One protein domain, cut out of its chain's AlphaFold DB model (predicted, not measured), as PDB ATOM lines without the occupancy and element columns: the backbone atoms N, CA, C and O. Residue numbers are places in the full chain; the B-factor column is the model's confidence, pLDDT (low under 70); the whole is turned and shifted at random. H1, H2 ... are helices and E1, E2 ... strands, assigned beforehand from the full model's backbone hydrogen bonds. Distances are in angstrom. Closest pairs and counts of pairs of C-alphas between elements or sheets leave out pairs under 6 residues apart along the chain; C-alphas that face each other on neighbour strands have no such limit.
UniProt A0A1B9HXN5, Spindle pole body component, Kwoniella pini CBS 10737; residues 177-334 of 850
ATOM      1  N   PRO A 177     119.573 151.940 136.260       80.75
ATOM      2  CA  PRO A 177     118.790 153.104 136.678       80.75
ATOM      3  C   PRO A 177     117.513 152.766 137.457       80.75
ATOM      4  O   PRO A 177     117.212 153.443 138.438       80.75
ATOM      5  N   GLY A 178     116.793 151.709 137.065       82.19
ATOM      6  CA  GLY A 178     115.587 151.251 137.761       82.19
ATOM      7  C   GLY A 178     115.892 150.798 139.189       82.19
ATOM      8  O   GLY A 178     115.279 151.287 140.133       82.19
ATOM      9  N   LYS A 179     116.940 149.983 139.365       84.38
ATOM     10  CA  LYS A 179     117.391 149.525 140.691       84.38
ATOM     11  C   LYS A 179     117.857 150.674 141.582       84.38
ATOM     12  O   LYS A 179     117.724 150.595 142.796       84.38
ATOM     13  N   LEU A 180     118.432 151.729 141.000       87.81
ATOM     14  CA  LEU A 180     118.833 152.919 141.753       87.81
ATOM     15  C   LEU A 180     117.615 153.676 142.297       87.81
ATOM     16  O   LEU A 180     117.654 154.154 143.431       87.81
ATOM     17  N   ILE A 181     116.551 153.786 141.496       87.75
ATOM     18  CA  ILE A 181     115.286 154.391 141.927       87.75
ATOM     19  C   ILE A 181     114.672 153.547 143.048       87.75
ATOM     20  O   ILE A 181     114.361 154.107 144.097       87.75
ATOM     21  N   ASP A 182     114.614 152.222 142.876       87.94
ATOM     22  CA  ASP A 182     114.095 151.291 143.888       87.94
ATOM     23  C   ASP A 182     114.887 151.382 145.211       87.94
ATOM     24  O   ASP A 182     114.306 151.463 146.291       87.94
ATOM     25  N   LEU A 183     116.225 151.449 145.145       88.00
ATOM     26  CA  LEU A 183     117.083 151.580 146.332       88.00
ATOM     27  C   LEU A 183     116.804 152.884 147.088       88.00
ATOM     28  O   LEU A 183     116.780 152.912 148.317       88.00
ATOM     29  N   ILE A 184     116.598 153.988 146.373       89.00
ATOM     30  CA  ILE A 184     116.319 155.285 147.002       89.00
ATOM     31  C   ILE A 184     114.905 155.325 147.568       89.00
ATOM     32  O   ILE A 184     114.695 155.946 148.608       89.00
ATOM     33  N   GLU A 185     113.958 154.644 146.930       86.75
ATOM     34  CA  GLU A 185     112.617 154.438 147.467       86.75
ATOM     35  C   GLU A 185     112.669 153.644 148.784       86.75
ATOM     36  O   GLU A 185     112.095 154.071 149.789       86.75
ATOM     37  N   GLU A 186     113.471 152.578 148.845       87.69
ATOM     38  CA  GLU A 186     113.720 151.824 150.078       87.69
ATOM     39  C   GLU A 186     114.330 152.716 151.177       87.69
ATOM     40  O   GLU A 186     113.856 152.725 152.315       87.69
ATOM     41  N   LYS A 187     115.336 153.535 150.839       86.75
ATOM     42  CA  LYS A 187     115.978 154.465 151.791       86.75
ATOM     43  C   LYS A 187     115.088 155.645 152.194       86.75
ATOM     44  O   LYS A 187     115.285 156.221 153.265       86.75
ATOM     45  N   ARG A 188     114.103 156.009 151.373       88.44
ATOM     46  CA  ARG A 188     113.102 157.033 151.698       88.44
ATOM     47  C   ARG A 188     112.123 156.535 152.756       88.44
ATOM     48  O   ARG A 188     111.727 157.333 153.602       88.44
ATOM     49  N   ASN A 189     111.781 155.248 152.748       84.44
ATOM     50  CA  ASN A 189     110.836 154.615 153.677       84.44
ATOM     51  C   ASN A 189     111.432 154.397 155.082       84.44
ATOM     52  O   ASN A 189     111.321 153.332 155.684       84.44
ATOM     53  N   THR A 190     112.072 155.432 155.625       82.12
ATOM     54  CA  THR A 190     112.589 155.466 156.993       82.12
ATOM     55  C   THR A 190     111.622 156.228 157.897       82.12
ATOM     56  O   THR A 190     110.975 157.185 157.481       82.12
ATOM     57  N   GLY A 191     111.532 155.835 159.171       82.25
ATOM     58  CA  GLY A 191     110.677 156.511 160.159       82.25
ATOM     59  C   GLY A 191     111.186 157.886 160.621       82.25
ATOM     60  O   GLY A 191     110.564 158.504 161.481       82.25
ATOM     61  N   ASN A 192     112.318 158.368 160.096       87.88
ATOM     62  CA  ASN A 192     112.906 159.653 160.468       87.88
ATOM     63  C   ASN A 192     112.497 160.751 159.472       87.88
ATOM     64  O   ASN A 192     112.823 160.675 158.287       87.88
ATOM     65  N   SER A 193     111.858 161.813 159.975       88.00
ATOM     66  CA  SER A 193     111.381 162.951 159.174       88.00
ATOM     67  C   SER A 193     112.492 163.645 158.377       88.00
ATOM     68  O   SER A 193     112.275 164.031 157.232       88.00
ATOM     69  N   GLN A 194     113.694 163.785 158.943       85.50
ATOM     70  CA  GLN A 194     114.796 164.488 158.274       85.50
ATOM     71  C   GLN A 194     115.351 163.684 157.095       85.50
ATOM     72  O   GLN A 194     115.582 164.227 156.016       85.50
ATOM     73  N   LEU A 195     115.527 162.373 157.282       89.69
ATOM     74  CA  LEU A 195     115.951 161.483 156.201       89.69
ATOM     75  C   LEU A 195     114.890 161.423 155.106       89.69
ATOM     76  O   LEU A 195     115.227 161.511 153.927       89.69
ATOM     77  N   TYR A 196     113.614 161.365 155.488       90.12
ATOM     78  CA  TYR A 196     112.508 161.413 154.544       90.12
ATOM     79  C   TYR A 196     112.543 162.686 153.682       90.12
ATOM     80  O   TYR A 196     112.461 162.599 152.457       90.12
ATOM     81  N   GLU A 197     112.747 163.871 154.263       89.56
ATOM     82  CA  GLU A 197     112.870 165.128 153.504       89.56
ATOM     83  C   GLU A 197     114.077 165.163 152.553       89.56
ATOM     84  O   GLU A 197     114.009 165.733 151.460       89.56
ATOM     85  N   ILE A 198     115.197 164.566 152.948       90.69
ATOM     86  CA  ILE A 198     116.406 164.519 152.121       90.69
ATOM     87  C   ILE A 198     116.214 163.537 150.963       90.69
ATOM     88  O   ILE A 198     116.402 163.903 149.799       90.69
ATOM     89  N   TYR A 199     115.785 162.309 151.255       91.38
ATOM     90  CA  TYR A 199     115.577 161.286 150.236       91.38
ATOM     91  C   TYR A 199     114.395 161.604 149.318       91.38
ATOM     92  O   TYR A 199     114.487 161.306 148.134       91.38
ATOM     93  N   THR A 200     113.345 162.293 149.777       90.12
ATOM     94  CA  THR A 200     112.275 162.798 148.890       90.12
ATOM     95  C   THR A 200     112.800 163.800 147.863       90.12
ATOM     96  O   THR A 200     112.419 163.722 146.696       90.12
ATOM     97  N   LYS A 201     113.706 164.711 148.248       90.31
ATOM     98  CA  LYS A 201     114.347 165.644 147.302       90.31
ATOM     99  C   LYS A 201     115.211 164.907 146.276       90.31
ATOM    100  O   LYS A 201     115.151 165.236 145.091       90.31
ATOM    101  N   ILE A 202     115.989 163.910 146.711       91.56
ATOM    102  CA  ILE A 202     116.819 163.085 145.814       91.56
ATOM    103  C   ILE A 202     115.930 162.282 144.857       91.56
ATOM    104  O   ILE A 202     116.140 162.326 143.644       91.56
ATOM    105  N   TYR A 203     114.920 161.600 145.397       89.69
ATOM    106  CA  TYR A 203     113.960 160.784 144.660       89.69
ATOM    107  C   TYR A 203     113.224 161.608 143.600       89.69
ATOM    108  O   TYR A 203     113.198 161.220 142.436       89.69
ATOM    109  N   LYS A 204     112.740 162.807 143.956       88.69
ATOM    110  CA  LYS A 204     112.091 163.722 143.008       88.69
ATOM    111  C   LYS A 204     112.998 164.077 141.828       88.69
ATOM    112  O   LYS A 204     112.569 163.970 140.687       88.69
ATOM    113  N   SER A 205     114.263 164.421 142.083       89.06
ATOM    114  CA  SER A 205     115.215 164.744 141.008       89.06
ATOM    115  C   SER A 205     115.438 163.568 140.051       89.06
ATOM    116  O   SER A 205     115.648 163.774 138.854       89.06
ATOM    117  N   LEU A 206     115.416 162.332 140.560       88.75
ATOM    118  CA  LEU A 206     115.570 161.125 139.747       88.75
ATOM    119  C   LEU A 206     114.307 160.785 138.958       88.75
ATOM    120  O   LEU A 206     114.425 160.429 137.784       88.75
ATOM    121  N   ILE A 207     113.125 160.944 139.558       86.69
ATOM    122  CA  ILE A 207     111.856 160.798 138.839       86.69
ATOM    123  C   ILE A 207     111.756 161.831 137.727       86.69
ATOM    124  O   ILE A 207     111.410 161.460 136.615       86.69
ATOM    125  N   ASP A 208     112.098 163.095 137.979       86.88
ATOM    126  CA  ASP A 208     112.041 164.140 136.952       86.88
ATOM    127  C   ASP A 208     112.889 163.745 135.727       86.88
ATOM    128  O   ASP A 208     112.462 163.896 134.581       86.88
ATOM    129  N   LEU A 209     114.066 163.150 135.957       87.62
ATOM    130  CA  LEU A 209     114.924 162.630 134.891       87.62
ATOM    131  C   LEU A 209     114.308 161.409 134.189       87.62
ATOM    132  O   LEU A 209     114.328 161.331 132.960       87.62
ATOM    133  N   PHE A 210     113.708 160.488 134.944       87.62
ATOM    134  CA  PHE A 210     112.957 159.365 134.382       87.62
ATOM    135  C   PHE A 210     111.773 159.827 133.520       87.62
ATOM    136  O   PHE A 210     111.604 159.329 132.408       87.62
ATOM    137  N   LEU A 211     111.003 160.821 133.969       87.12
ATOM    138  CA  LEU A 211     109.885 161.394 133.220       87.12
ATOM    139  C   LEU A 211     110.362 162.073 131.936       87.12
ATOM    140  O   LEU A 211     109.713 161.928 130.906       87.12
ATOM    141  N   ILE A 212     111.518 162.745 131.940       87.25
ATOM    142  CA  ILE A 212     112.113 163.300 130.713       87.25
ATOM    143  C   ILE A 212     112.429 162.185 129.707       87.25
ATOM    144  O   ILE A 212     112.105 162.320 128.525       87.25
ATOM    145  N   HIS A 213     113.019 161.074 130.155       85.94
ATOM    146  CA  HIS A 213     113.302 159.928 129.286       85.94
ATOM    147  C   HIS A 213     112.025 159.237 128.794       85.94
ATOM    148  O   HIS A 213     111.945 158.847 127.627       85.94
ATOM    149  N   LEU A 214     111.000 159.155 129.643       87.75
ATOM    150  CA  LEU A 214     109.687 158.649 129.266       87.75
ATOM    151  C   LEU A 214     109.043 159.536 128.199       87.75
ATOM    152  O   LEU A 214     108.642 159.028 127.161       87.75
ATOM    153  N   ILE A 215     108.999 160.854 128.401       87.75
ATOM    154  CA  ILE A 215     108.465 161.833 127.440       87.75
ATOM    155  C   ILE A 215     109.245 161.762 126.120       87.75
ATOM    156  O   ILE A 215     108.645 161.763 125.045       87.75
ATOM    157  N   SER A 216     110.574 161.654 126.184       87.69
ATOM    158  CA  SER A 216     111.447 161.480 125.018       87.69
ATOM    159  C   SER A 216     111.056 160.259 124.173       87.69
ATOM    160  O   SER A 216     110.972 160.335 122.945       87.69
ATOM    161  N   PHE A 217     110.738 159.141 124.825       87.19
ATOM    162  CA  PHE A 217     110.312 157.923 124.145       87.19
ATOM    163  C   PHE A 217     108.843 157.974 123.683       87.19
ATOM    164  O   PHE A 217     108.558 157.723 122.515       87.19
ATOM    165  N   VAL A 218     107.916 158.335 124.571       85.56
ATOM    166  CA  VAL A 218     106.461 158.331 124.337       85.56
ATOM    167  C   VAL A 218     106.052 159.382 123.305       85.56
ATOM    168  O   VAL A 218     105.304 159.072 122.381       85.56
ATOM    169  N   LEU A 219     106.549 160.616 123.421       82.12
ATOM    170  CA  LEU A 219     106.135 161.717 122.546       82.12
ATOM    171  C   LEU A 219     106.998 161.814 121.294       82.12
ATOM    172  O   LEU A 219     106.464 161.974 120.197       82.12
ATOM    173  N   TYR A 220     108.319 161.692 121.443       81.38
ATOM    174  CA  TYR A 220     109.269 161.922 120.350       81.38
ATOM    175  C   TYR A 220     109.823 160.642 119.719       81.38
ATOM    176  O   TYR A 220     110.608 160.737 118.767       81.38
ATOM    177  N   GLY A 221     109.452 159.461 120.226       80.38
ATOM    178  CA  GLY A 221     109.794 158.182 119.608       80.38
ATOM    179  C   GLY A 221     111.298 157.945 119.519       80.38
ATOM    180  O   GLY A 221     111.769 157.273 118.597       80.38
ATOM    181  N   ILE A 222     112.077 158.575 120.407       81.62
ATOM    182  CA  ILE A 222     113.531 158.432 120.415       81.62
ATOM    183  C   ILE A 222     113.835 157.038 120.949       81.62
ATOM    184  O   ILE A 222     113.535 156.725 122.098       81.62
ATOM    185  N   THR A 223     114.366 156.200 120.067       77.69
ATOM    186  CA  THR A 223     114.725 154.809 120.338       77.69
ATOM    187  C   THR A 223     116.187 154.603 120.012       77.69
ATOM    188  O   THR A 223     116.738 155.272 119.131       77.69
ATOM    189  N   THR A 224     116.814 153.684 120.729       72.38
ATOM    190  CA  THR A 224     118.240 153.383 120.594       72.38
ATOM    191  C   THR A 224     118.426 151.912 120.284       72.38
ATOM    192  O   THR A 224     117.650 151.078 120.746       72.38
ATOM    193  N   SER A 225     119.412 151.576 119.453       69.19
ATOM    194  CA  SER A 225     119.700 150.168 119.185       69.19
ATOM    195  C   SER A 225     120.337 149.533 120.432       69.19
ATOM    196  O   SER A 225     121.038 150.236 121.172       69.19
ATOM    197  N   PRO A 226     120.128 148.229 120.684       63.97
ATOM    198  CA  PRO A 226     120.717 147.538 121.833       63.97
ATOM    199  C   PRO A 226     122.253 147.565 121.814       63.97
ATOM    200  O   PRO A 226     122.886 147.518 122.868       63.97
ATOM    201  N   GLU A 227     122.867 147.687 120.633       58.50
ATOM    202  CA  GLU A 227     124.318 147.836 120.503       58.50
ATOM    203  C   GLU A 227     124.796 149.225 120.939       58.50
ATOM    204  O   GLU A 227     125.858 149.345 121.556       58.50
ATOM    205  N   ASP A 228     124.008 150.265 120.665       58.00
ATOM    206  CA  ASP A 228     124.341 151.652 120.993       58.00
ATOM    207  C   ASP A 228     124.099 151.976 122.474       58.00
ATOM    208  O   ASP A 228     124.820 152.797 123.038       58.00
ATOM    209  N   THR A 229     123.173 151.272 123.142       57.59
ATOM    210  CA  THR A 229     122.909 151.428 124.592       57.59
ATOM    211  C   THR A 229     124.135 151.094 125.448       57.59
ATOM    212  O   THR A 229     124.300 151.621 126.542       57.59
ATOM    213  N   SER A 230     125.014 150.221 124.945       55.09
ATOM    214  CA  SER A 230     126.276 149.866 125.608       55.09
ATOM    215  C   SER A 230     127.433 150.825 125.299       55.09
ATOM    216  O   SER A 230     128.454 150.787 125.983       55.09
ATOM    217  N   LYS A 231     127.293 151.666 124.266       55.59
ATOM    218  CA  LYS A 231     128.378 152.490 123.703       55.59
ATOM    219  C   LYS A 231     128.215 153.988 123.976       55.59
ATOM    220  O   LYS A 231     129.189 154.723 123.833       55.59
ATOM    221  N   SER A 232     127.014 154.447 124.327       55.59
ATOM    222  CA  SER A 232     126.666 155.869 124.394       55.59
ATOM    223  C   SER A 232     125.873 156.204 125.665       55.59
ATOM    224  O   SER A 232     124.953 155.488 126.058       55.59
ATOM    225  N   ILE A 233     126.255 157.304 126.320       57.41
ATOM    226  CA  ILE A 233     125.726 157.766 127.611       57.41
ATOM    227  C   ILE A 233     124.561 158.746 127.386       57.41
ATOM    228  O   ILE A 233     123.639 158.789 128.198       57.41
ATOM    229  N   LEU A 234     124.554 159.482 126.266       56.41
ATOM    230  CA  LEU A 234     123.452 160.351 125.833       56.41
ATOM    231  C   LEU A 234     122.337 159.589 125.101       56.41
ATOM    232  O   LEU A 234     121.201 160.058 125.077       56.41
ATOM    233  N   ALA A 235     122.627 158.420 124.521       56.84
ATOM    234  CA  ALA A 235     121.642 157.554 123.871       56.84
ATOM    235  C   ALA A 235     121.033 156.533 124.855       56.84
ATOM    236  O   ALA A 235     120.737 155.392 124.506       56.84
ATOM    237  N   GLN A 236     120.833 156.940 126.108       64.12
ATOM    238  CA  GLN A 236     120.031 156.188 127.065       64.12
ATOM    239  C   GLN A 236     118.557 156.505 126.806       64.12
ATOM    240  O   GLN A 236     118.022 157.497 127.298       64.12
ATOM    241  N   SER A 237     117.898 155.692 125.979       68.44
ATOM    242  CA  SER A 237     116.456 155.803 125.760       68.44
ATOM    243  C   SER A 237     115.719 154.609 126.357       68.44
ATOM    244  O   SER A 237     116.234 153.495 126.404       68.44
ATOM    245  N   LEU A 238     114.491 154.853 126.817       74.19
ATOM    246  CA  LEU A 238     113.647 153.831 127.436       74.19
ATOM    247  C   LEU A 238     113.239 152.726 126.437       74.19
ATOM    248  O   LEU A 238     112.922 151.606 126.840       74.19
ATOM    249  N   GLY A 239     113.238 153.040 125.137       75.38
ATOM    250  CA  GLY A 239     112.848 152.131 124.066       75.38
ATOM    251  C   GLY A 239     114.021 151.644 123.222       75.38
ATOM    252  O   GLY A 239     114.729 152.430 122.595       75.38
ATOM    253  N   LEU A 240     114.152 150.329 123.123       77.75
ATOM    254  CA  LEU A 240     115.113 149.646 122.271       77.75
ATOM    255  C   LEU A 240     114.496 149.311 120.911       77.75
ATOM    256  O   LEU A 240     113.395 148.758 120.848       77.75
ATOM    257  N   ASP A 241     115.221 149.604 119.832       78.56
ATOM    258  CA  ASP A 241     114.943 149.082 118.488       78.56
ATOM    259  C   ASP A 241     115.741 147.785 118.302       78.56
ATOM    260  O   ASP A 241     116.941 147.832 118.042       78.56
ATOM    261  N   ILE A 242     115.092 146.626 118.468       67.50
ATOM    262  CA  ILE A 242     115.746 145.306 118.350       67.50
ATOM    263  C   ILE A 242     116.145 145.021 116.894       67.50
ATOM    264  O   ILE A 242     117.041 144.223 116.636       67.50
ATOM    265  N   GLY A 243     115.521 145.714 115.939       69.44
ATOM    266  CA  GLY A 243     115.803 145.592 114.517       69.44
ATOM    267  C   GLY A 243     114.597 145.099 113.731       69.44
ATOM    268  O   GLY A 243     113.467 145.080 114.226       69.44
ATOM    269  N   ALA A 244     114.842 144.775 112.462       69.75
ATOM    270  CA  ALA A 244     113.810 144.274 111.569       69.75
ATOM    271  C   ALA A 244     113.550 142.791 111.817       69.75
ATOM    272  O   ALA A 244     114.485 142.034 112.072       69.75
ATOM    273  N   ASP A 245     112.289 142.382 111.720       63.09
ATOM    274  CA  ASP A 245     111.939 140.977 111.876       63.09
ATOM    275  C   ASP A 245     112.517 140.136 110.734       63.09
ATOM    276  O   ASP A 245     112.438 140.524 109.565       63.09
ATOM    277  N   VAL A 246     113.061 138.959 111.068       63.59
ATOM    278  CA  VAL A 246     113.717 138.041 110.113       63.59
ATOM    279  C   VAL A 246     112.768 137.648 108.975       63.59
ATOM    280  O   VAL A 246     113.178 137.532 107.824       63.59
ATOM    281  N   SER A 247     111.474 137.511 109.275       58.09
ATOM    282  CA  SER A 247     110.430 137.188 108.298       58.09
ATOM    283  C   SER A 247     109.951 138.382 107.467       58.09
ATOM    284  O   SER A 247     109.331 138.196 106.422       58.09
ATOM    285  N   SER A 248     110.168 139.614 107.933       62.00
ATOM    286  CA  SER A 248     109.594 140.815 107.324       62.00
ATOM    287  C   SER A 248     110.498 142.032 107.562       62.00
ATOM    288  O   SER A 248     110.333 142.728 108.564       62.00
ATOM    289  N   PRO A 249     111.391 142.375 106.613       62.25
ATOM    290  CA  PRO A 249     112.437 143.384 106.816       62.25
ATOM    291  C   PRO A 249     111.910 144.820 106.988       62.25
ATOM    292  O   PRO A 249     112.661 145.723 107.358       62.25
ATOM    293  N   LYS A 250     110.625 145.054 106.691       65.44
ATOM    294  CA  LYS A 250     109.956 146.352 106.869       65.44
ATOM    295  C   LYS A 250     109.341 146.522 108.263       65.44
ATOM    296  O   LYS A 250     109.201 147.659 108.704       65.44
ATOM    297  N   TYR A 251     109.012 145.423 108.945       69.25
ATOM    298  CA  TYR A 251     108.509 145.450 110.316       69.25
ATOM    299  C   TYR A 251     109.679 145.482 111.288       69.25
ATOM    300  O   TYR A 251     110.656 144.760 111.095       69.25
ATOM    301  N   ARG A 252     109.588 146.306 112.332       72.94
ATOM    302  CA  ARG A 252     110.620 146.391 113.368       72.94
ATOM    303  C   ARG A 252     110.036 146.165 114.749       72.94
ATOM    304  O   ARG A 252     108.987 146.715 115.090       72.94
ATOM    305  N   ILE A 253     110.758 145.395 115.555       78.56
ATOM    306  CA  ILE A 253     110.368 145.106 116.928       78.56
ATOM    307  C   ILE A 253     111.006 146.135 117.851       78.56
ATOM    308  O   ILE A 253     112.223 146.304 117.888       78.56
ATOM    309  N   TYR A 254     110.163 146.756 118.668       82.25
ATOM    310  CA  TYR A 254     110.614 147.579 119.779       82.25
ATOM    311  C   TYR A 254     110.364 146.888 121.110       82.25
ATOM    312  O   TYR A 254     109.304 146.284 121.307       82.25
ATOM    313  N   GLN A 255     111.281 147.048 122.051       83.62
ATOM    314  CA  GLN A 255     111.155 146.541 123.415       83.62
ATOM    315  C   GLN A 255     111.552 147.630 124.404       83.62
ATOM    316  O   GLN A 255     112.384 148.470 124.094       83.62
ATOM    317  N   LEU A 256     110.950 147.637 125.590       83.56
ATOM    318  CA  LEU A 256     111.411 148.521 126.657       83.56
ATOM    319  C   LEU A 256     112.675 147.953 127.292       83.56
ATOM    320  O   LEU A 256     112.742 146.749 127.565       83.56
ATOM    321  N   ASP A 257     113.645 148.816 127.566       81.50
ATOM    322  CA  ASP A 257     114.810 148.405 128.334       81.50
ATOM    323  C   ASP A 257     114.414 148.187 129.801       81.50
ATOM    324  O   ASP A 257     114.076 149.118 130.537       81.50
ATOM    325  N   LYS A 258     114.481 146.926 130.237       80.00
ATOM    326  CA  LYS A 258     114.161 146.517 131.609       80.00
ATOM    327  C   LYS A 258     115.088 147.158 132.647       80.00
ATOM    328  O   LYS A 258     114.735 147.173 133.819       80.00
ATOM    329  N   ARG A 259     116.250 147.684 132.244       80.88
ATOM    330  CA  ARG A 259     117.212 148.331 133.154       80.88
ATOM    331  C   ARG A 259     116.731 149.691 133.662       80.88
ATOM    332  O   ARG A 259     117.132 150.101 134.747       80.88
ATOM    333  N   PHE A 260     115.889 150.392 132.899       78.38
ATOM    334  CA  PHE A 260     115.403 151.732 133.258       78.38
ATOM    335  C   PHE A 260     114.107 151.724 134.063       78.38
ATOM    336  O   PHE A 260     113.776 152.738 134.671       78.38
ATOM    337  N   ILE A 261     113.361 150.621 134.040       82.56
ATOM    338  CA  ILE A 261     112.020 150.540 134.615       82.56
ATOM    339  C   ILE A 261     112.128 150.215 136.114       82.56
ATOM    340  O   ILE A 261     112.680 149.164 136.444       82.56
ATOM    341  N   PRO A 262     111.614 151.076 137.013       84.12
ATOM    342  CA  PRO A 262     111.490 150.761 138.435       84.12
ATOM    343  C   PRO A 262     110.536 149.589 138.678       84.12
ATOM    344  O   PRO A 262     109.576 149.386 137.926       84.12
ATOM    345  N   SER A 263     110.760 148.858 139.767       81.00
ATOM    346  CA  SER A 263     109.897 147.749 140.185       81.00
ATOM    347  C   SER A 263     108.456 148.183 140.500       81.00
ATOM    348  O   SER A 263     107.529 147.387 140.333       81.00
ATOM    349  N   SER A 264     108.253 149.456 140.851       77.25
ATOM    350  CA  SER A 264     106.955 150.060 141.187       77.25
ATOM    351  C   SER A 264     105.994 150.200 139.989       77.25
ATOM    352  O   SER A 264     104.810 150.476 140.175       77.25
ATOM    353  N   ILE A 265     106.458 150.003 138.744       84.25
ATOM    354  CA  ILE A 265     105.628 150.135 137.532       84.25
ATOM    355  C   ILE A 265     105.020 148.784 137.121       84.25
ATOM    356  O   ILE A 265     105.741 147.860 136.739       84.25
ATOM    357  N   ASP A 266     103.684 148.702 137.089       86.94
ATOM    358  CA  ASP A 266     102.945 147.508 136.652       86.94
ATOM    359  C   ASP A 266     103.257 147.092 135.197       86.94
ATOM    360  O   ASP A 266     103.527 147.897 134.305       86.94
ATOM    361  N   LYS A 267     103.140 145.797 134.904       87.06
ATOM    362  CA  LYS A 267     103.343 145.257 133.556       87.06
ATOM    363  C   LYS A 267     102.357 145.849 132.541       87.06
ATOM    364  O   LYS A 267     102.728 146.082 131.392       87.06
ATOM    365  N   ARG A 268     101.116 146.134 132.952       87.19
ATOM    366  CA  ARG A 268     100.093 146.718 132.065       87.19
ATOM    367  C   ARG A 268     100.449 148.138 131.629       87.19
ATOM    368  O   ARG A 268     100.211 148.497 130.477       87.19
ATOM    369  N   THR A 269     101.031 148.933 132.528       87.75
ATOM    370  CA  THR A 269     101.488 150.292 132.209       87.75
ATOM    371  C   THR A 269     102.764 150.265 131.371       87.75
ATOM    372  O   THR A 269     102.930 151.085 130.473       87.75
ATOM    373  N   GLN A 270     103.636 149.271 131.563       89.44
ATOM    374  CA  GLN A 270     104.767 149.044 130.657       89.44
ATOM    375  C   GLN A 270     104.294 148.730 129.229       89.44
ATOM    376  O   GLN A 270     104.813 149.292 128.267       89.44
ATOM    377  N   GLU A 271     103.281 147.874 129.066       87.50
ATOM    378  CA  GLU A 271     102.719 147.547 127.748       87.50
ATOM    379  C   GLU A 271     102.110 148.776 127.052       87.50
ATOM    380  O   GLU A 271     102.301 148.947 125.844       87.50
ATOM    381  N   SER A 272     101.438 149.666 127.792       88.62
ATOM    382  CA  SER A 272     100.910 150.916 127.231       88.62
ATOM    383  C   SER A 272     102.007 151.928 126.886       88.62
ATOM    384  O   SER A 272     101.950 152.500 125.796       88.62
ATOM    385  N   ILE A 273     103.037 152.102 127.725       90.31
ATOM    386  CA  ILE A 273     104.208 152.947 127.408       90.31
ATOM    387  C   ILE A 273     104.885 152.450 126.126       90.31
ATOM    388  O   ILE A 273     105.164 153.231 125.215       90.31
ATOM    389  N   LEU A 274     105.123 151.140 126.041       88.50
ATOM    390  CA  LEU A 274     105.725 150.498 124.880       88.50
ATOM    391  C   LEU A 274     104.883 150.717 123.625       88.50
ATOM    392  O   LEU A 274     105.435 150.997 122.566       88.50
ATOM    393  N   TYR A 275     103.563 150.601 123.731       87.06
ATOM    394  CA  TYR A 275     102.668 150.829 122.609       87.06
ATOM    395  C   TYR A 275     102.723 152.276 122.103       87.06
ATOM    396  O   TYR A 275     102.969 152.486 120.915       87.06
ATOM    397  N   ILE A 276     102.584 153.269 122.988       89.19
ATOM    398  CA  ILE A 276     102.633 154.681 122.580       89.19
ATOM    399  C   ILE A 276     104.006 155.013 121.982       89.19
ATOM    400  O   ILE A 276     104.094 155.619 120.913       89.19
ATOM    401  N   GLY A 277     105.087 154.553 122.617       87.62
ATOM    402  CA  GLY A 277     106.436 154.775 122.108       87.62
ATOM    403  C   GLY A 277     106.708 154.065 120.779       87.62
ATOM    404  O   GLY A 277     107.358 154.641 119.909       87.62
ATOM    405  N   ARG A 278     106.145 152.867 120.546       85.25
ATOM    406  CA  ARG A 278     106.159 152.200 119.227       85.25
ATOM    407  C   ARG A 278     105.471 153.050 118.165       85.25
ATOM    408  O   ARG A 278     106.023 153.239 117.078       85.25
ATOM    409  N   VAL A 279     104.284 153.573 118.467       85.81
ATOM    410  CA  VAL A 279     103.537 154.448 117.554       85.81
ATOM    411  C   VAL A 279     104.350 155.706 117.248       85.81
ATOM    412  O   VAL A 279     104.544 156.035 116.081       85.81
ATOM    413  N   SER A 280     104.905 156.373 118.258       85.94
ATOM    414  CA  SER A 280     105.700 157.585 118.042       85.94
ATOM    415  C   SER A 280     106.992 157.314 117.254       85.94
ATOM    416  O   SER A 280     107.308 158.028 116.296       85.94
ATOM    417  N   ALA A 281     107.707 156.231 117.569       84.00
ATOM    418  CA  ALA A 281     108.938 155.856 116.875       84.00
ATOM    419  C   ALA A 281     108.690 155.482 115.403       84.00
ATOM    420  O   ALA A 281     109.441 155.895 114.515       84.00
ATOM    421  N   THR A 282     107.613 154.743 115.115       82.06
ATOM    422  CA  THR A 282     107.215 154.435 113.731       82.06
ATOM    423  C   THR A 282     106.795 155.693 112.976       82.06
ATOM    424  O   THR A 282     107.226 155.893 111.839       82.06
ATOM    425  N   LEU A 283     106.039 156.587 113.613       84.88
ATOM    426  CA  LEU A 283     105.595 157.837 113.006       84.88
ATOM    427  C   LEU A 283     106.781 158.724 112.601       84.88
ATOM    428  O   LEU A 283     106.841 159.191 111.459       84.88
ATOM    429  N   LYS A 284     107.775 158.850 113.489       83.38
ATOM    430  CA  LYS A 284     109.013 159.593 113.232       83.38
ATOM    431  C   LYS A 284     109.777 159.061 112.021       83.38
ATOM    432  O   LYS A 284     110.270 159.852 111.221       83.38
ATOM    433  N   ARG A 285     109.856 157.737 111.841       77.62
ATOM    434  CA  ARG A 285     110.520 157.128 110.670       77.62
ATOM    435  C   ARG A 285     109.820 157.454 109.359       77.62
ATOM    436  O   ARG A 285     110.480 157.660 108.347       77.62
ATOM    437  N   HIS A 286     108.494 157.535 109.386       79.81
ATOM    438  CA  HIS A 286     107.697 157.941 108.231       79.81
ATOM    439  C   HIS A 286     107.643 159.467 108.037       79.81
ATOM    440  O   HIS A 286     106.830 159.944 107.249       79.81
ATOM    441  N   ASN A 287     108.507 160.231 108.725       80.75
ATOM    442  CA  ASN A 287     108.555 161.698 108.714       80.75
ATOM    443  C   ASN A 287     107.214 162.358 109.076       80.75
ATOM    444  O   ASN A 287     106.910 163.465 108.631       80.75
ATOM    445  N   LYS A 288     106.401 161.676 109.884       80.06
ATOM    446  CA  LYS A 288     105.166 162.205 110.457       80.06
ATOM    447  C   LYS A 288     105.392 162.448 111.952       80.06
ATOM    448  O   LYS A 288     106.293 161.873 112.561       80.06
ATOM    449  N   SER A 289     104.568 163.287 112.565       80.62
ATOM    450  CA  SER A 289     104.599 163.520 114.010       80.62
ATOM    451  C   SER A 289     103.188 163.616 114.565       80.62
ATOM    452  O   SER A 289     102.245 163.926 113.834       80.62
ATOM    453  N   LEU A 290     103.055 163.367 115.865       82.19
ATOM    454  CA  LEU A 290     101.815 163.641 116.578       82.19
ATOM    455  C   LEU A 290     101.529 165.157 116.518       82.19
ATOM    456  O   LEU A 290     102.467 165.958 116.388       82.19
ATOM    457  N   PRO A 291     100.255 165.583 116.576       85.50
ATOM    458  CA  PRO A 291      99.916 166.997 116.635       85.50
ATOM    459  C   PRO A 291     100.549 167.642 117.864       85.50
ATOM    460  O   PRO A 291     100.500 167.079 118.954       85.50
ATOM    461  N   LYS A 292     101.087 168.854 117.702       84.38
ATOM    462  CA  LYS A 292     101.741 169.581 118.802       84.38
ATOM    463  C   LYS A 292     100.813 169.775 120.003       84.38
ATOM    464  O   LYS A 292     101.235 169.525 121.115       84.38
ATOM    465  N   PHE A 293      99.536 170.085 119.762       86.00
ATOM    466  CA  PHE A 293      98.529 170.209 120.822       86.00
ATOM    467  C   PHE A 293      98.407 168.941 121.679       86.00
ATOM    468  O   PHE A 293      98.399 169.025 122.900       86.00
ATOM    469  N   LEU A 294      98.371 167.766 121.040       84.31
ATOM    470  CA  LEU A 294      98.290 166.482 121.739       84.31
ATOM    471  C   LEU A 294      99.579 166.196 122.523       84.31
ATOM    472  O   LEU A 294      99.533 165.718 123.651       84.31
ATOM    473  N   ILE A 295     100.736 166.512 121.933       85.06
ATOM    474  CA  ILE A 295     102.041 166.377 122.593       85.06
ATOM    475  C   ILE A 295     102.104 167.263 123.840       85.06
ATOM    476  O   ILE A 295     102.539 166.795 124.888       85.06
ATOM    477  N   ASP A 296     101.676 168.519 123.729       87.19
ATOM    478  CA  ASP A 296     101.709 169.484 124.824       87.19
ATOM    479  C   ASP A 296     100.743 169.071 125.944       87.19
ATOM    480  O   ASP A 296     101.150 169.047 127.104       87.19
ATOM    481  N   GLN A 297      99.530 168.619 125.603       87.06
ATOM    482  CA  GLN A 297      98.555 168.110 126.571       87.06
ATOM    483  C   GLN A 297      99.091 166.886 127.331       87.06
ATOM    484  O   GLN A 297      99.155 166.903 128.559       87.06
ATOM    485  N   ILE A 298      99.552 165.849 126.622       85.12
ATOM    486  CA  ILE A 298     100.098 164.638 127.257       85.12
ATOM    487  C   ILE A 298     101.351 164.974 128.078       85.12
ATOM    488  O   ILE A 298     101.565 164.413 129.153       85.12
ATOM    489  N   ARG A 299     102.192 165.903 127.608       88.31
ATOM    490  CA  ARG A 299     103.373 166.358 128.351       88.31
ATOM    491  C   ARG A 299     102.980 167.022 129.666       88.31
ATOM    492  O   ARG A 299     103.594 166.714 130.685       88.31
ATOM    493  N   GLU A 300     102.002 167.920 129.649       86.88
ATOM    494  CA  GLU A 300     101.489 168.563 130.860       86.88
ATOM    495  C   GLU A 300     100.896 167.530 131.823       86.88
ATOM    496  O   GLU A 300     101.219 167.558 133.012       86.88
ATOM    497  N   GLU A 301     100.126 166.561 131.319       83.56
ATOM    498  CA  GLU A 301      99.569 165.488 132.146       83.56
ATOM    499  C   GLU A 301     100.661 164.618 132.788       83.56
ATOM    500  O   GLU A 301     100.602 164.369 133.993       83.56
ATOM    501  N   ILE A 302     101.695 164.214 132.040       84.00
ATOM    502  CA  ILE A 302     102.803 163.395 132.567       84.00
ATOM    503  C   ILE A 302     103.643 164.178 133.586       84.00
ATOM    504  O   ILE A 302     104.008 163.633 134.625       84.00
ATOM    505  N   VAL A 303     103.944 165.454 133.322       82.81
ATOM    506  CA  VAL A 303     104.739 166.299 134.235       82.81
ATOM    507  C   VAL A 303     103.951 166.678 135.493       82.81
ATOM    508  O   VAL A 303     104.544 166.917 136.543       82.81
ATOM    509  N   SER A 304     102.616 166.704 135.426       80.19
ATOM    510  CA  SER A 304     101.769 166.974 136.593       80.19
ATOM    511  C   SER A 304     101.845 165.886 137.676       80.19
ATOM    512  O   SER A 304     101.458 166.134 138.823       80.19
ATOM    513  N   VAL A 305     102.374 164.703 137.343       74.62
ATOM    514  CA  VAL A 305     102.528 163.574 138.264       74.62
ATOM    515  C   VAL A 305     103.643 163.870 139.271       74.62
ATOM    516  O   VAL A 305     104.825 163.896 138.937       74.62
ATOM    517  N   LYS A 306     103.264 164.090 140.536       63.59
ATOM    518  CA  LYS A 306     104.185 164.470 141.623       63.59
ATOM    519  C   LYS A 306     104.985 163.297 142.214       63.59
ATOM    520  O   LYS A 306     105.946 163.551 142.939       63.59
ATOM    521  N   GLY A 307     104.637 162.048 141.891       64.00
ATOM    522  CA  GLY A 307     105.374 160.842 142.289       64.00
ATOM    523  C   GLY A 307     104.772 159.555 141.712       64.00
ATOM    524  O   GLY A 307     103.608 159.549 141.317       64.00
ATOM    525  N   LEU A 308     105.563 158.474 141.663       62.31
ATOM    526  CA  LEU A 308     105.107 157.148 141.213       62.31
ATOM    527  C   LEU A 308     104.194 156.455 142.250       62.31
ATOM    528  O   LEU A 308     103.326 155.681 141.856       62.31
ATOM    529  N   ASP A 309     104.335 156.791 143.540       59.06
ATOM    530  CA  ASP A 309     103.708 156.063 144.662       59.06
ATOM    531  C   ASP A 309     102.337 156.605 145.105       59.06
ATOM    532  O   ASP A 309     101.681 156.003 145.957       59.06
ATOM    533  N   GLU A 310     101.860 157.733 144.556       59.66
ATOM    534  CA  GLU A 310     100.505 158.252 144.831       59.66
ATOM    535  C   GLU A 310      99.450 157.447 144.040       59.66
ATOM    536  O   GLU A 310      98.830 157.910 143.083       59.66
ATOM    537  N   LEU A 311      99.336 156.185 144.455       54.09
ATOM    538  CA  LEU A 311      98.300 155.156 144.345       54.09
ATOM    539  C   LEU A 311      97.419 154.976 143.102       54.09
ATOM    540  O   LEU A 311      96.684 154.010 143.163       54.09
ATOM    541  N   ASN A 312      97.457 155.780 142.031       56.19
ATOM    542  CA  ASN A 312      96.846 155.487 140.706       56.19
ATOM    543  C   ASN A 312      97.097 156.589 139.647       56.19
ATOM    544  O   ASN A 312      96.735 156.429 138.485       56.19
ATOM    545  N   GLY A 313      97.721 157.722 139.997       73.19
ATOM    546  CA  GLY A 313      97.813 158.860 139.070       73.19
ATOM    547  C   GLY A 313      98.605 158.569 137.788       73.19
ATOM    548  O   GLY A 313      98.152 158.886 136.691       73.19
ATOM    549  N   PHE A 314      99.778 157.941 137.909       83.19
ATOM    550  CA  PHE A 314     100.677 157.707 136.774       83.19
ATOM    551  C   PHE A 314     100.123 156.693 135.764       83.19
ATOM    552  O   PHE A 314     100.158 156.936 134.557       83.19
ATOM    553  N   SER A 315      99.578 155.573 136.250       85.19
ATOM    554  CA  SER A 315      98.947 154.559 135.401       85.19
ATOM    555  C   SER A 315      97.785 155.151 134.613       85.19
ATOM    556  O   SER A 315      97.713 154.969 133.399       85.19
ATOM    557  N   ASP A 316      96.931 155.921 135.285       85.38
ATOM    558  CA  ASP A 316      95.730 156.498 134.689       85.38
ATOM    559  C   ASP A 316      96.073 157.579 133.661       85.38
ATOM    560  O   ASP A 316      95.412 157.678 132.628       85.38
ATOM    561  N   VAL A 317      97.123 158.373 133.900       86.81
ATOM    562  CA  VAL A 317      97.654 159.324 132.906       86.81
ATOM    563  C   VAL A 317      98.153 158.587 131.663       86.81
ATOM    564  O   VAL A 317      97.813 158.974 130.550       86.81
ATOM    565  N   ILE A 318      98.900 157.490 131.816       89.00
ATOM    566  CA  ILE A 318      99.389 156.728 130.658       89.00
ATOM    567  C   ILE A 318      98.235 156.057 129.907       89.00
ATOM    568  O   ILE A 318      98.247 156.023 128.676       89.00
ATOM    569  N   PHE A 319      97.236 155.518 130.609       87.00
ATOM    570  CA  PHE A 319      96.067 154.928 129.956       87.00
ATOM    571  C   PHE A 319      95.236 155.977 129.211       87.00
ATOM    572  O   PHE A 319      94.814 155.711 128.085       87.00
ATOM    573  N   ARG A 320      95.079 157.183 129.769       87.81
ATOM    574  CA  ARG A 320      94.464 158.316 129.064       87.81
ATOM    575  C   ARG A 320      95.272 158.727 127.840       87.81
ATOM    576  O   ARG A 320      94.712 158.759 126.749       87.81
ATOM    577  N   ALA A 321      96.585 158.901 127.979       87.94
ATOM    578  CA  ALA A 321      97.475 159.203 126.859       87.94
ATOM    579  C   ALA A 321      97.401 158.132 125.755       87.94
ATOM    580  O   ALA A 321      97.388 158.453 124.568       87.94
ATOM    581  N   ARG A 322      97.296 156.850 126.127       88.75
ATOM    582  CA  ARG A 322      97.071 155.745 125.184       88.75
ATOM    583  C   ARG A 322      95.737 155.889 124.454       88.75
ATOM    584  O   ARG A 322      95.715 155.696 123.242       88.75
ATOM    585  N   GLY A 323      94.664 156.225 125.168       87.19
ATOM    586  CA  GLY A 323      93.351 156.492 124.583       87.19
ATOM    587  C   GLY A 323      93.402 157.630 123.565       87.19
ATOM    588  O   GLY A 323      93.022 157.430 122.417       87.19
ATOM    589  N   GLU A 324      93.965 158.780 123.937       86.81
ATOM    590  CA  GLU A 324      94.042 159.953 123.055       86.81
ATOM    591  C   GLU A 324      94.919 159.710 121.814       86.81
ATOM    592  O   GLU A 324      94.546 160.072 120.694       86.81
ATOM    593  N   VAL A 325      96.075 159.051 121.981       87.56
ATOM    594  CA  VAL A 325      96.937 158.658 120.853       87.56
ATOM    595  C   VAL A 325      96.227 157.634 119.965       87.56
ATOM    596  O   VAL A 325      96.302 157.744 118.740       87.56
ATOM    597  N   GLY A 326      95.518 156.670 120.559       85.75
ATOM    598  CA  GLY A 326      94.725 155.668 119.850       85.75
ATOM    599  C   GLY A 326      93.604 156.289 119.015       85.75
ATOM    600  O   GLY A 326      93.516 156.020 117.818       85.75
ATOM    601  N   GLU A 327      92.812 157.195 119.596       84.88
ATOM    602  CA  GLU A 327      91.763 157.935 118.883       84.88
ATOM    603  C   GLU A 327      92.327 158.749 117.720       84.88
ATOM    604  O   GLU A 327      91.781 158.750 116.610       84.88
ATOM    605  N   TRP A 328      93.438 159.448 117.959       86.56
ATOM    606  CA  TRP A 328      94.071 160.241 116.919       86.56
ATOM    607  C   TRP A 328      94.537 159.365 115.748       86.56
ATOM    608  O   TRP A 328      94.301 159.711 114.585       86.56
ATOM    609  N   LEU A 329      95.156 158.226 116.056       84.44
ATOM    610  CA  LEU A 329      95.681 157.254 115.098       84.44
ATOM    611  C   LEU A 329      94.551 156.591 114.288       84.44
ATOM    612  O   LEU A 329      94.671 156.488 113.064       84.44
ATOM    613  N   TRP A 330      93.428 156.257 114.935       84.00
ATOM    614  CA  TRP A 330      92.210 155.744 114.288       84.00
ATOM    615  C   TRP A 330      91.561 156.770 113.353       84.00
ATOM    616  O   TRP A 330      91.100 156.448 112.259       84.00
ATOM    617  N   LYS A 331      91.555 158.047 113.747       82.56
ATOM    618  CA  LYS A 331      90.944 159.112 112.946       82.56
ATOM    619  C   LYS A 331      91.786 159.523 111.733       82.56
ATOM    620  O   LYS A 331      91.209 159.896 110.713       82.56
ATOM    621  N   HIS A 332      93.118 159.496 111.832       79.62
ATOM    622  CA  HIS A 332      93.991 160.134 110.832       79.62
ATOM    623  C   HIS A 332      94.888 159.187 110.034       79.62
ATOM    624  O   HIS A 332      95.284 159.546 108.926       79.62
ATOM    625  N   ILE A 333      95.266 158.026 110.577       78.69
ATOM    626  CA  ILE A 333      96.271 157.154 109.948       78.69
ATOM    627  C   ILE A 333      95.654 155.852 109.465       78.69
ATOM    628  O   ILE A 333      95.832 155.521 108.297       78.69
ATOM    629  N   LEU A 334      94.958 155.129 110.345       77.00
ATOM    630  CA  LEU A 334      94.294 153.882 109.990       77.00
ATOM    631  C   LEU A 334      92.796 154.061 110.196       77.00
ATOM    632  O   LEU A 334      92.275 153.845 111.287       77.00
TER     633      LEU A 334
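What this domain is: This is residues 177 to 334 of the 850 residues of the protein "Spindle pole body component" of Kwoniella pini CBS 10737 (UniProt A0A1B9HXN5). H3 sits in the middle, with the helical hairpin H4-H5 packed over one side of it and H2, and the strand hairpin E1-E2 on the other side of H3. The long helix H2 meets H3 by its last residues and runs out beyond it, H1 folding back along its far part. The 158 printed residues hold H1, H2, E1, E2, H3, H4 and H5 in that order, mostly helix; the two-stranded sheet is antiparallel. The whole is compact, with a radius of gyration of the C-alphas of 16.8 A, yet elongated, 55 by 35 by 24 A.

How they stand to each other: Begin with H1, residues 177 to 188: it touches H2, residues 193 to 218, at Arg 188 and Tyr 199, their closest C-alphas, 5.1 A apart, a helical hairpin. Next, E1, residues 239 to 245, and E2, residues 248 to 256, form a hairpin, with N 240 and O 255 2.7 A apart. E2 bends by 61 degrees at residue 251. H3, residues 267 to 285, touches residues 217 to 218 of H2, at a steep tilt of 41 degrees, closest at C-alphas 218 and 277, 4.2 A. The closest C-alphas of E2 and H3 are Leu 256 and Leu 274, 6.3 A. H4, residues 292 to 303, and H5, residues 313 to 332, form a helical hairpin, C-alphas 298 and 321 closest at 6.0 A. H2, H3, H4 and H5 make a bundle, helices grouped together. In all five helices every O i to N i+4 pair is within hydrogen-bond range.

Where its parts are: Find C-alpha 177 at (118.790, 153.104, 136.678), where H1 begins. H2 is 35.5 A long, H3 26.8 A and H5 28.5 A, ending at C-alpha 332, (93.991, 160.134, 110.832).

The domain as a whole: The printed part has no cut; the link H2 to E1 is long, and pLDDT is under 70 at residues 225 to 237, 242 to 251 and 306 to 312.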